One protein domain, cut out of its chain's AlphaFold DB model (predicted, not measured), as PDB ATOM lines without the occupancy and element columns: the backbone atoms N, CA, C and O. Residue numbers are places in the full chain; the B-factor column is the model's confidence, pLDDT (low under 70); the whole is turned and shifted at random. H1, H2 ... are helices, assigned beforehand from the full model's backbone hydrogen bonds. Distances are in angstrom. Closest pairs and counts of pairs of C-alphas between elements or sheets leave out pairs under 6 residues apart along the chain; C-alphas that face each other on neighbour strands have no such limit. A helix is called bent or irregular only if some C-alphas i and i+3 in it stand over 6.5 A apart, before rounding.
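What this domain is: This is residues 7 to 82 of the 88 residues of the protein "Tryptophan--tRNA ligase" of Pyrodictium sp (UniProt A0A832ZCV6). One long helix, H4, makes the longest axis; its first part packs with H2 into a small helical body, and residues 65 to 82, of which 65 to 79 belong to H4, stick out from that body as a free arm. In the body H2 and H3 form a helical hairpin, and the short H1 packs on the last residues of H3. The printed part has 76 residues with four named helices, in the order H1, H2, H3, H4, and no named strand: the class is all helix. The whole is loose, with a radius of gyration of the C-alphas of 16.5 A, and spans 56 by 20 by 19 A, a rod whose length the arm makes.

How they stand to each other: H1, residues 7 to 12, touches residues 44 to 45 alone of H3, residues 33 to 45, and the closest C-alphas, those of Phe 12 and Ser 45, are 7.1 A apart. They run opposite ways at a steep tilt of 68 degrees, only just short of about perpendicular. H2, residues 20 to 29, only just touches H3, with 3 pairs of C-alphas within 8 A, and H3 touches it with residues 36 to 40 alone; the closest C-alphas, those of Val 26 and Leu 36, are 7.0 A apart. This hairpin has a shallow tilt of 11 degrees, opposite ways. H4, residues 50 to 79, touches H2 with residues 53 to 64 alone, the same way at a steep tilt of 42 degrees; the closest C-alphas are those of Leu 29 and Leu 60, at 6.1 A. H3 and H4 are close but not clearly touching, with the C-alphas of Cys 43 and Cys 50 closest at 8.0 A. H1 and H4 are apart, but only just, at 8.4 A. The helix packing is mostly crossed, only just: 1 of 3 touching pairs is at a shallow tilt. Every O i to N i+4 pair is within hydrogen-bond range in H1 and H3, against 5 of 6 in H2 and 23 of 26 in H4.

Where its parts are: H1 begins at C-alpha 7 (36.959, -28.244, 33.682) and is 8.5 A from first to last C-alpha. H2 is 12.1 A long and irregular, but only just: C-alphas 26 and 29 are 6.9 A apart. H3 is 18.1 A long. H4 begins at C-alpha 50 (29.023, -32.694, 41.655), has a kink of 35 degrees near residue 73, and ends 40.1 A away at C-alpha 79 (1.021, -48.795, 65.383).

The domain as a whole: The two C-alphas farthest apart, those of Lys 11 and Gly 81, are 57.1 A apart. Without residues 65 to 82, which stand free, the body has 58 residues and spans 33 by 20 by 17 A. The printed part has no cut. The links from H2 to H3 and from H3 to H4 are tight, and the link from H1 to H2 is short. The mean pLDDT of the printed part is 97.7, and no printed residue is under 70.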
ATOM      1  N   GLU A   7      36.752 -29.450  34.486       98.56
ATOM      2  CA  GLU A   7      36.959 -28.244  33.682       98.56
ATOM      3  C   GLU A   7      35.662 -27.801  32.996       98.56
ATOM      4  O   GLU A   7      35.261 -26.643  33.105       98.56
ATOM      5  N   GLU A   8      34.942 -28.733  32.367       98.62
ATOM      6  CA  GLU A   8      33.650 -28.433  31.752       98.62
ATOM      7  C   GLU A   8      32.608 -28.003  32.784       98.62
ATOM      8  O   GLU A   8      31.846 -27.073  32.528       98.62
ATOM      9  N   GLN A   9      32.563 -28.650  33.954       98.69
ATOM     10  CA  GLN A   9      31.656 -28.262  35.037       98.69
ATOM     11  C   GLN A   9      31.951 -26.836  35.511       98.69
ATOM     12  O   GLN A   9      31.018 -26.060  35.690       98.69
ATOM     13  N   ARG A  10      33.229 -26.478  35.680       98.56
ATOM     14  CA  ARG A  10      33.667 -25.131  36.078       98.56
ATOM     15  C   ARG A  10      33.330 -24.087  35.016       98.56
ATOM     16  O   ARG A  10      32.911 -22.991  35.361       98.56
ATOM     17  N   LYS A  11      33.494 -24.427  33.735       98.50
ATOM     18  CA  LYS A  11      33.291 -23.502  32.611       98.50
ATOM     19  C   LYS A  11      31.823 -23.306  32.237       98.50
ATOM     20  O   LYS A  11      31.422 -22.199  31.897       98.50
ATOM     21  N   PHE A  12      31.033 -24.377  32.250       98.69
ATOM     22  CA  PHE A  12      29.670 -24.388  31.702       98.69
ATOM     23  C   PHE A  12      28.577 -24.635  32.744       98.69
ATOM     24  O   PHE A  12      27.396 -24.655  32.383       98.69
ATOM     25  N   GLY A  13      28.952 -24.884  33.999       98.75
ATOM     26  CA  GLY A  13      28.022 -25.237  35.064       98.75
ATOM     27  C   GLY A  13      27.314 -26.575  34.860       98.75
ATOM     28  O   GLY A  13      27.416 -27.241  33.822       98.75
ATOM     29  N   GLY A  14      26.563 -26.971  35.884       98.62
ATOM     30  CA  GLY A  14      25.625 -28.085  35.825       98.62
ATOM     31  C   GLY A  14      24.236 -27.668  35.333       98.62
ATOM     32  O   GLY A  14      23.928 -26.490  35.164       98.62
ATOM     33  N   ILE A  15      23.383 -28.672  35.137       98.69
ATOM     34  CA  ILE A  15      21.968 -28.555  34.768       98.69
ATOM     35  C   ILE A  15      21.145 -29.169  35.918       98.69
ATOM     36  O   ILE A  15      20.945 -30.396  35.928       98.69
ATOM     37  N   PRO A  16      20.739 -28.372  36.928       98.69
ATOM     38  CA  PRO A  16      19.985 -28.858  38.085       98.69
ATOM     39  C   PRO A  16      18.672 -29.556  37.714       98.69
ATOM     40  O   PRO A  16      18.329 -30.557  38.331       98.69
ATOM     41  N   GLU A  17      18.008 -29.118  36.643       98.44
ATOM     42  CA  GLU A  17      16.750 -29.682  36.127       98.44
ATOM     43  C   GLU A  17      16.901 -31.133  35.643       98.44
ATOM     44  O   GLU A  17      15.921 -31.852  35.495       98.44
ATOM     45  N   LYS A  18      18.139 -31.581  35.393       98.44
ATOM     46  CA  LYS A  18      18.477 -32.966  35.027       98.44
ATOM     47  C   LYS A  18      19.248 -33.676  36.142       98.44
ATOM     48  O   LYS A  18      20.076 -34.554  35.873       98.44
ATOM     49  N   CYS A  19      19.130 -33.223  37.389       98.81
ATOM     50  CA  CYS A  19      19.922 -33.718  38.508       98.81
ATOM     51  C   CYS A  19      19.042 -34.273  39.628       98.81
ATOM     52  O   CYS A  19      18.463 -33.517  40.398       98.81
ATOM     53  N   THR A  20      19.056 -35.595  39.796       98.38
ATOM     54  CA  THR A  20      18.339 -36.284  40.882       98.38
ATOM     55  C   THR A  20      18.825 -35.879  42.276       98.38
ATOM     56  O   THR A  20      18.052 -35.843  43.218       98.38
ATOM     57  N   VAL A  21      20.099 -35.497  42.428       98.69
ATOM     58  CA  VAL A  21      20.610 -34.967  43.709       98.69
ATOM     59  C   VAL A  21      19.969 -33.620  44.041       98.69
ATOM     60  O   VAL A  21      19.635 -33.369  45.192       98.69
ATOM     61  N   TYR A  22      19.787 -32.756  43.037       98.69
ATOM     62  CA  TYR A  22      19.114 -31.479  43.252       98.69
ATOM     63  C   TYR A  22      17.620 -31.686  43.522       98.69
ATOM     64  O   TYR A  22      17.069 -31.031  44.396       98.69
ATOM     65  N   GLU A  23      16.988 -32.654  42.857       98.50
ATOM     66  CA  GLU A  23      15.612 -33.066  43.156       98.50
ATOM     67  C   GLU A  23      15.444 -33.517  44.618       98.50
ATOM     68  O   GLU A  23      14.529 -33.054  45.295       98.50
ATOM     69  N   LEU A  24      16.373 -34.315  45.161       98.44
ATOM     70  CA  LEU A  24      16.356 -34.678  46.586       98.44
ATOM     71  C   LEU A  24      16.419 -33.448  47.505       98.44
ATOM     72  O   LEU A  24      15.761 -33.428  48.546       98.44
ATOM     73  N   TYR A  25      17.181 -32.414  47.135       98.50
ATOM     74  CA  TYR A  25      17.184 -31.154  47.878       98.50
ATOM     75  C   TYR A  25      15.835 -30.454  47.852       98.50
ATOM     76  O   TYR A  25      15.374 -30.060  48.916       98.50
ATOM     77  N   VAL A  26      15.220 -30.343  46.672       98.31
ATOM     78  CA  VAL A  26      13.927 -29.671  46.480       98.31
ATOM     79  C   VAL A  26      12.825 -30.335  47.302       98.31
ATOM     80  O   VAL A  26      12.030 -29.644  47.924       98.31
ATOM     81  N   TYR A  27      12.761 -31.667  47.293       97.94
ATOM     82  CA  TYR A  27      11.620 -32.378  47.870       97.94
ATOM     83  C   TYR A  27      11.806 -32.808  49.325       97.94
ATOM     84  O   TYR A  27      10.809 -33.018  50.017       97.94
ATOM     85  N   HIS A  28      13.043 -33.030  49.780       97.44
ATOM     86  CA  HIS A  28      13.260 -33.793  51.017       97.44
ATOM     87  C   HIS A  28      14.342 -33.246  51.947       97.44
ATOM     88  O   HIS A  28      14.252 -33.455  53.154       97.44
ATOM     89  N   LEU A  29      15.406 -32.644  51.412       98.12
ATOM     90  CA  LEU A  29      16.635 -32.432  52.187       98.12
ATOM     91  C   LEU A  29      16.925 -30.964  52.531       98.12
ATOM     92  O   LEU A  29      17.778 -30.713  53.389       98.12
ATOM     93  N   ILE A  30      16.285 -29.994  51.870       98.00
ATOM     94  CA  ILE A  30      16.468 -28.564  52.148       98.00
ATOM     95  C   ILE A  30      15.109 -27.858  52.194       98.00
ATOM     96  O   ILE A  30      14.562 -27.504  51.159       98.00
ATOM     97  N   ASP A  31      14.640 -27.547  53.404       96.88
ATOM     98  CA  ASP A  31      13.387 -26.799  53.617       96.88
ATOM     99  C   ASP A  31      13.550 -25.273  53.479       96.88
ATOM    100  O   ASP A  31      12.583 -24.519  53.521       96.88
ATOM    101  N   ASN A  32      14.791 -24.782  53.391       98.00
ATOM    102  CA  ASN A  32      15.083 -23.355  53.297       98.00
ATOM    103  C   ASN A  32      15.311 -22.943  51.838       98.00
ATOM    104  O   ASN A  32      16.371 -23.223  51.270       98.00
ATOM    105  N   ASP A  33      14.358 -22.206  51.275       97.88
ATOM    106  CA  ASP A  33      14.382 -21.766  49.876       97.88
ATOM    107  C   ASP A  33      15.628 -20.955  49.508       97.88
ATOM    108  O   ASP A  33      16.194 -21.130  48.430       97.88
ATOM    109  N   THR A  34      16.121 -20.105  50.411       98.38
ATOM    110  CA  THR A  34      17.342 -19.320  50.176       98.38
ATOM    111  C   THR A  34      18.563 -20.226  50.026       98.38
ATOM    112  O   THR A  34      19.415 -19.998  49.164       98.38
ATOM    113  N   LYS A  35      18.648 -21.286  50.837       98.00
ATOM    114  CA  LYS A  35      19.705 -22.298  50.729       98.00
ATOM    115  C   LYS A  35      19.548 -23.139  49.461       98.00
ATOM    116  O   LYS A  35      20.540 -23.460  48.816       98.00
ATOM    117  N   LEU A  36      18.323 -23.479  49.074       98.31
ATOM    118  CA  LEU A  36      18.065 -24.213  47.836       98.31
ATOM    119  C   LEU A  36      18.479 -23.386  46.604       98.31
ATOM    120  O   LEU A  36      19.199 -23.874  45.729       98.31
ATOM    121  N   ALA A  37      18.118 -22.101  46.588       98.56
ATOM    122  CA  ALA A  37      18.492 -21.154  45.544       98.56
ATOM    123  C   ALA A  37      20.014 -20.954  45.446       98.56
ATOM    124  O   ALA A  37      20.548 -20.834  44.339       98.56
ATOM    125  N   SER A  38      20.737 -20.957  46.573       98.56
ATOM    126  CA  SER A  38      22.199 -20.840  46.559       98.56
ATOM    127  C   SER A  38      22.868 -22.075  45.948       98.56
ATOM    128  O   SER A  38      23.747 -21.924  45.099       98.56
ATOM    129  N   VAL A  39      22.399 -23.285  46.276       98.56
ATOM    130  CA  VAL A  39      22.878 -24.540  45.665       98.56
ATOM    131  C   VAL A  39      22.603 -24.558  44.161       98.56
ATOM    132  O   VAL A  39      23.484 -24.916  43.375       98.56
ATOM    133  N   TYR A  40      21.409 -24.130  43.742       98.75
ATOM    134  CA  TYR A  40      21.051 -24.016  42.327       98.75
ATOM    135  C   TYR A  40      22.001 -23.074  41.580       98.75
ATOM    136  O   TYR A  40      22.574 -23.447  40.552       98.75
ATOM    137  N   LYS A  41      22.215 -21.870  42.128       98.81
ATOM    138  CA  LYS A  41      23.096 -20.856  41.543       98.81
ATOM    139  C   LYS A  41      24.541 -21.349  41.457       98.81
ATOM    140  O   LYS A  41      25.133 -21.246  40.387       98.81
ATOM    141  N   ALA A  42      25.072 -21.929  42.533       98.81
ATOM    142  CA  ALA A  42      26.440 -22.442  42.580       98.81
ATOM    143  C   ALA A  42      26.657 -23.617  41.607       98.81
ATOM    144  O   ALA A  42      27.711 -23.740  40.983       98.81
ATOM    145  N   CYS A  43      25.649 -24.475  41.419       98.75
ATOM    146  CA  CYS A  43      25.695 -25.534  40.413       98.75
ATOM    147  C   CYS A  43      25.731 -24.953  38.991       98.75
ATOM    148  O   CYS A  43      26.593 -25.331  38.194       98.75
ATOM    149  N   ARG A  44      24.830 -24.013  38.668       98.75
ATOM    150  CA  ARG A  44      24.742 -23.402  37.329       98.75
ATOM    151  C   ARG A  44      25.927 -22.514  36.973       98.75
ATOM    152  O   ARG A  44      26.225 -22.388  35.791       98.75
ATOM    153  N   SER A  45      26.596 -21.914  37.955       98.69
ATOM    154  CA  SER A  45      27.815 -21.129  37.731       98.69
ATOM    155  C   SER A  45      29.068 -21.991  37.557       98.69
ATOM    156  O   SER A  45      30.092 -21.475  37.126       98.69
ATOM    157  N   GLY A  46      29.012 -23.281  37.906       98.56
ATOM    158  CA  GLY A  46      30.190 -24.151  37.956       98.56
ATOM    159  C   GLY A  46      31.023 -23.999  39.232       98.56
ATOM    160  O   GLY A  46      32.059 -24.650  39.375       98.56
ATOM    161  N   GLU A  47      30.580 -23.181  40.188       98.69
ATOM    162  CA  GLU A  47      31.222 -23.008  41.494       98.69
ATOM    163  C   GLU A  47      31.138 -24.278  42.355       98.69
ATOM    164  O   GLU A  47      32.082 -24.604  43.073       98.69
ATOM    165  N   LEU A  48      30.047 -25.033  42.239       98.62
ATOM    166  CA  LEU A  48      29.844 -26.277  42.974       98.62
ATOM    167  C   LEU A  48      30.124 -27.493  42.086       98.62
ATOM    168  O   LEU A  48      29.476 -27.691  41.049       98.62
ATOM    169  N   LEU A  49      31.053 -28.355  42.510       98.69
ATOM    170  CA  LEU A  49      31.304 -29.625  41.832       98.69
ATOM    171  C   LEU A  49      30.302 -30.695  42.274       98.69
ATOM    172  O   LEU A  49      29.848 -30.740  43.417       98.69
ATOM    173  N   CYS A  50      29.987 -31.628  41.372       98.62
ATOM    174  CA  CYS A  50      29.023 -32.694  41.655       98.62
ATOM    175  C   CYS A  50      29.442 -33.595  42.830       98.62
ATOM    176  O   CYS A  50      28.570 -34.098  43.534       98.62
ATOM    177  N   GLY A  51      30.745 -33.807  43.048       98.25
ATOM    178  CA  GLY A  51      31.249 -34.585  44.186       98.25
ATOM    179  C   GLY A  51      30.975 -33.902  45.528       98.25
ATOM    180  O   GLY A  51      30.430 -34.524  46.436       98.25
ATOM    181  N   GLU A  52      31.267 -32.604  45.621       98.38
ATOM    182  CA  GLU A  52      30.991 -31.774  46.803       98.38
ATOM    183  C   GLU A  52      29.484 -31.695  47.070       98.38
ATOM    184  O   GLU A  52      29.031 -31.919  48.190       98.38
ATOM    185  N   CYS A  53      28.703 -31.464  46.010       98.69
ATOM    186  CA  CYS A  53      27.246 -31.437  46.059       98.69
ATOM    187  C   CYS A  53      26.669 -32.763  46.572       98.69
ATOM    188  O   CYS A  53      25.817 -32.761  47.450       98.69
ATOM    189  N   LYS A  54      27.154 -33.909  46.080       98.69
ATOM    190  CA  LYS A  54      26.705 -35.227  46.552       98.69
ATOM    191  C   LYS A  54      27.092 -35.486  48.001       98.69
ATOM    192  O   LYS A  54      26.283 -36.033  48.736       98.69
ATOM    193  N   LYS A  55      28.289 -35.074  48.424       98.75
ATOM    194  CA  LYS A  55      28.721 -35.224  49.818       98.75
ATOM    195  C   LYS A  55      27.782 -34.483  50.777       98.75
ATOM    196  O   LYS A  55      27.338 -35.073  51.756       98.75
ATOM    197  N   GLN A  56      27.412 -33.244  50.449       98.25
ATOM    198  CA  GLN A  56      26.434 -32.474  51.230       98.25
ATOM    199  C   GLN A  56      25.063 -33.172  51.291       98.25
ATOM    200  O   GLN A  56      24.440 -33.218  52.353       98.25
ATOM    201  N   ALA A  57      24.609 -33.754  50.175       98.44
ATOM    202  CA  ALA A  57      23.351 -34.499  50.123       98.44
ATOM    203  C   ALA A  57      23.400 -35.738  51.010       98.44
ATOM    204  O   ALA A  57      22.458 -35.980  51.759       98.44
ATOM    205  N   THR A  58      24.505 -36.482  50.970       98.62
ATOM    206  CA  THR A  58      24.721 -37.641  51.836       98.62
ATOM    207  C   THR A  58      24.648 -37.244  53.306       98.62
ATOM    208  O   THR A  58      23.912 -37.869  54.055       98.62
ATOM    209  N   GLU A  59      25.325 -36.173  53.725       98.56
ATOM    210  CA  GLU A  59      25.293 -35.712  55.122       98.56
ATOM    211  C   GLU A  59      23.879 -35.317  55.586       98.56
ATOM    212  O   GLU A  59      23.481 -35.607  56.716       98.56
ATOM    213  N   LEU A  60      23.095 -34.661  54.723       98.44
ATOM    214  CA  LEU A  60      21.698 -34.321  55.016       98.44
ATOM    215  C   LEU A  60      20.812 -35.567  55.096       98.44
ATOM    216  O   LEU A  60      20.061 -35.717  56.059       98.44
ATOM    217  N   LEU A  61      20.932 -36.468  54.119       98.50
ATOM    218  CA  LEU A  61      20.138 -37.690  54.048       98.50
ATOM    219  C   LEU A  61      20.449 -38.638  55.209       98.50
ATOM    220  O   LEU A  61      19.524 -39.190  55.796       98.50
ATOM    221  N   THR A  62      21.720 -38.791  55.584       98.56
ATOM    222  CA  THR A  62      22.125 -39.603  56.738       98.56
ATOM    223  C   THR A  62      21.456 -39.100  58.011       98.56
ATOM    224  O   THR A  62      20.781 -39.879  58.677       98.56
ATOM    225  N   ARG A  63      21.527 -37.792  58.299       98.25
ATOM    226  CA  ARG A  63      20.858 -37.216  59.479       98.25
ATOM    227  C   ARG A  63      19.345 -37.422  59.456       98.25
ATOM    228  O   ARG A  63      18.752 -37.736  60.486       98.25
ATOM    229  N   PHE A  64      18.716 -37.247  58.293       98.12
ATOM    230  CA  PHE A  64      17.285 -37.500  58.134       98.12
ATOM    231  C   PHE A  64      16.934 -38.961  58.449       98.12
ATOM    232  O   PHE A  64      16.001 -39.215  59.211       98.12
ATOM    233  N   LEU A  65      17.685 -39.916  57.890       98.50
ATOM    234  CA  LEU A  65      17.433 -41.344  58.064       98.50
ATOM    235  C   LEU A  65      17.694 -41.811  59.496       98.50
ATOM    236  O   LEU A  65      16.878 -42.561  60.022       98.50
ATOM    237  N   GLU A  66      18.764 -41.350  60.140       98.44
ATOM    238  CA  GLU A  66      19.069 -41.673  61.540       98.44
ATOM    239  C   GLU A  66      17.920 -41.256  62.465       98.44
ATOM    240  O   GLU A  66      17.415 -42.046  63.266       98.44
ATOM    241  N   GLU A  67      17.444 -40.021  62.312       97.88
ATOM    242  CA  GLU A  67      16.335 -39.504  63.104       97.88
ATOM    243  C   GLU A  67      15.012 -40.205  62.755       97.88
ATOM    244  O   GLU A  67      14.229 -40.548  63.646       97.88
ATOM    245  N   HIS A  68      14.762 -40.470  61.471       98.31
ATOM    246  CA  HIS A  68      13.597 -41.232  61.034       98.31
ATOM    247  C   HIS A  68      13.579 -42.638  61.651       98.31
ATOM    248  O   HIS A  68      12.578 -43.020  62.256       98.31
ATOM    249  N   GLN A  69      14.683 -43.384  61.562       98.44
ATOM    250  CA  GLN A  69      14.813 -44.743  62.095       98.44
ATOM    251  C   GLN A  69      14.666 -44.764  63.621       98.44
ATOM    252  O   GLN A  69      13.943 -45.600  64.162       98.44
ATOM    253  N   ARG A  70      15.242 -43.779  64.325       97.38
ATOM    254  CA  ARG A  70      15.056 -43.621  65.775       97.38
ATOM    255  C   ARG A  70      13.584 -43.442  66.159       97.38
ATOM    256  O   ARG A  70      13.148 -43.928  67.205       97.38
ATOM    257  N   ARG A  71      12.811 -42.707  65.354       97.19
ATOM    258  CA  ARG A  71      11.363 -42.539  65.566       97.19
ATOM    259  C   ARG A  71      10.570 -43.774  65.156       97.19
ATOM    260  O   ARG A  71       9.593 -44.086  65.832       97.19
ATOM    261  N   LEU A  72      10.990 -44.468  64.099       97.31
ATOM    262  CA  LEU A  72      10.342 -45.678  63.604       97.31
ATOM    263  C   LEU A  72      10.298 -46.767  64.679       97.31
ATOM    264  O   LEU A  72       9.233 -47.337  64.897       97.31
ATOM    265  N   GLU A  73      11.396 -46.997  65.407       95.94
ATOM    266  CA  GLU A  73      11.404 -47.994  66.489       95.94
ATOM    267  C   GLU A  73      10.354 -47.684  67.563       95.94
ATOM    268  O   GLU A  73       9.580 -48.554  67.943       95.94
ATOM    269  N   LYS A  74      10.218 -46.415  67.963       93.81
ATOM    270  CA  LYS A  74       9.180 -45.991  68.921       93.81
ATOM    271  C   LYS A  74       7.760 -46.055  68.347       93.81
ATOM    272  O   LYS A  74       6.792 -46.084  69.106       93.81
ATOM    273  N   ALA A  75       7.620 -45.969  67.026       95.94
ATOM    274  CA  ALA A  75       6.329 -45.975  66.349       95.94
ATOM    275  C   ALA A  75       5.770 -47.396  66.186       95.94
ATOM    276  O   ALA A  75       4.555 -47.565  66.273       95.94
ATOM    277  N   LYS A  76       6.636 -48.406  66.007       94.12
ATOM    278  CA  LYS A  76       6.239 -49.822  65.901       94.12
ATOM    279  C   LYS A  76       5.395 -50.272  67.094       94.12
ATOM    280  O   LYS A  76       4.337 -50.856  66.890       94.12
ATOM    281  N   ASP A  77       5.788 -49.893  68.308       90.88
ATOM    282  CA  ASP A  77       5.055 -50.238  69.537       90.88
ATOM    283  C   ASP A  77       3.659 -49.603  69.615       90.88
ATOM    284  O   ASP A  77       2.794 -50.056  70.359       90.88
ATOM    285  N   LYS A  78       3.431 -48.527  68.857       93.31
ATOM    286  CA  LYS A  78       2.186 -47.754  68.892       93.31
ATOM    287  C   LYS A  78       1.262 -48.052  67.722       93.31
ATOM    288  O   LYS A  78       0.096 -47.683  67.791       93.31
ATOM    289  N   VAL A  79       1.754 -48.689  66.655       93.00
ATOM    290  CA  VAL A  79       1.021 -48.795  65.383       93.00
ATOM    291  C   VAL A  79      -0.325 -49.505  65.541       93.00
ATOM    292  O   VAL A  79      -1.328 -49.038  65.011       93.00
ATOM    293  N   LEU A  80      -0.368 -50.566  66.353       89.12
ATOM    294  CA  LEU A  80      -1.588 -51.329  66.641       89.12
ATOM    295  C   LEU A  80      -2.616 -50.533  67.460       89.12
ATOM    296  O   LEU A  80      -3.781 -50.901  67.491       89.12
ATOM    297  N   GLY A  81      -2.211 -49.431  68.097       93.75
ATOM    298  CA  GLY A  81      -3.132 -48.509  68.759       93.75
ATOM    299  C   GLY A  81      -3.880 -47.577  67.799       93.75
ATOM    300  O   GLY A  81      -4.808 -46.902  68.233       93.75
ATOM    301  N   TYR A  82      -3.494 -47.514  66.517       94.81
ATOM    302  CA  TYR A  82      -4.115 -46.627  65.520       94.81
ATOM    303  C   TYR A  82      -5.001 -47.347  64.505       94.81
ATOM    304  O   TYR A  82      -5.729 -46.691  63.762       94.81
TER     305      TYR A  82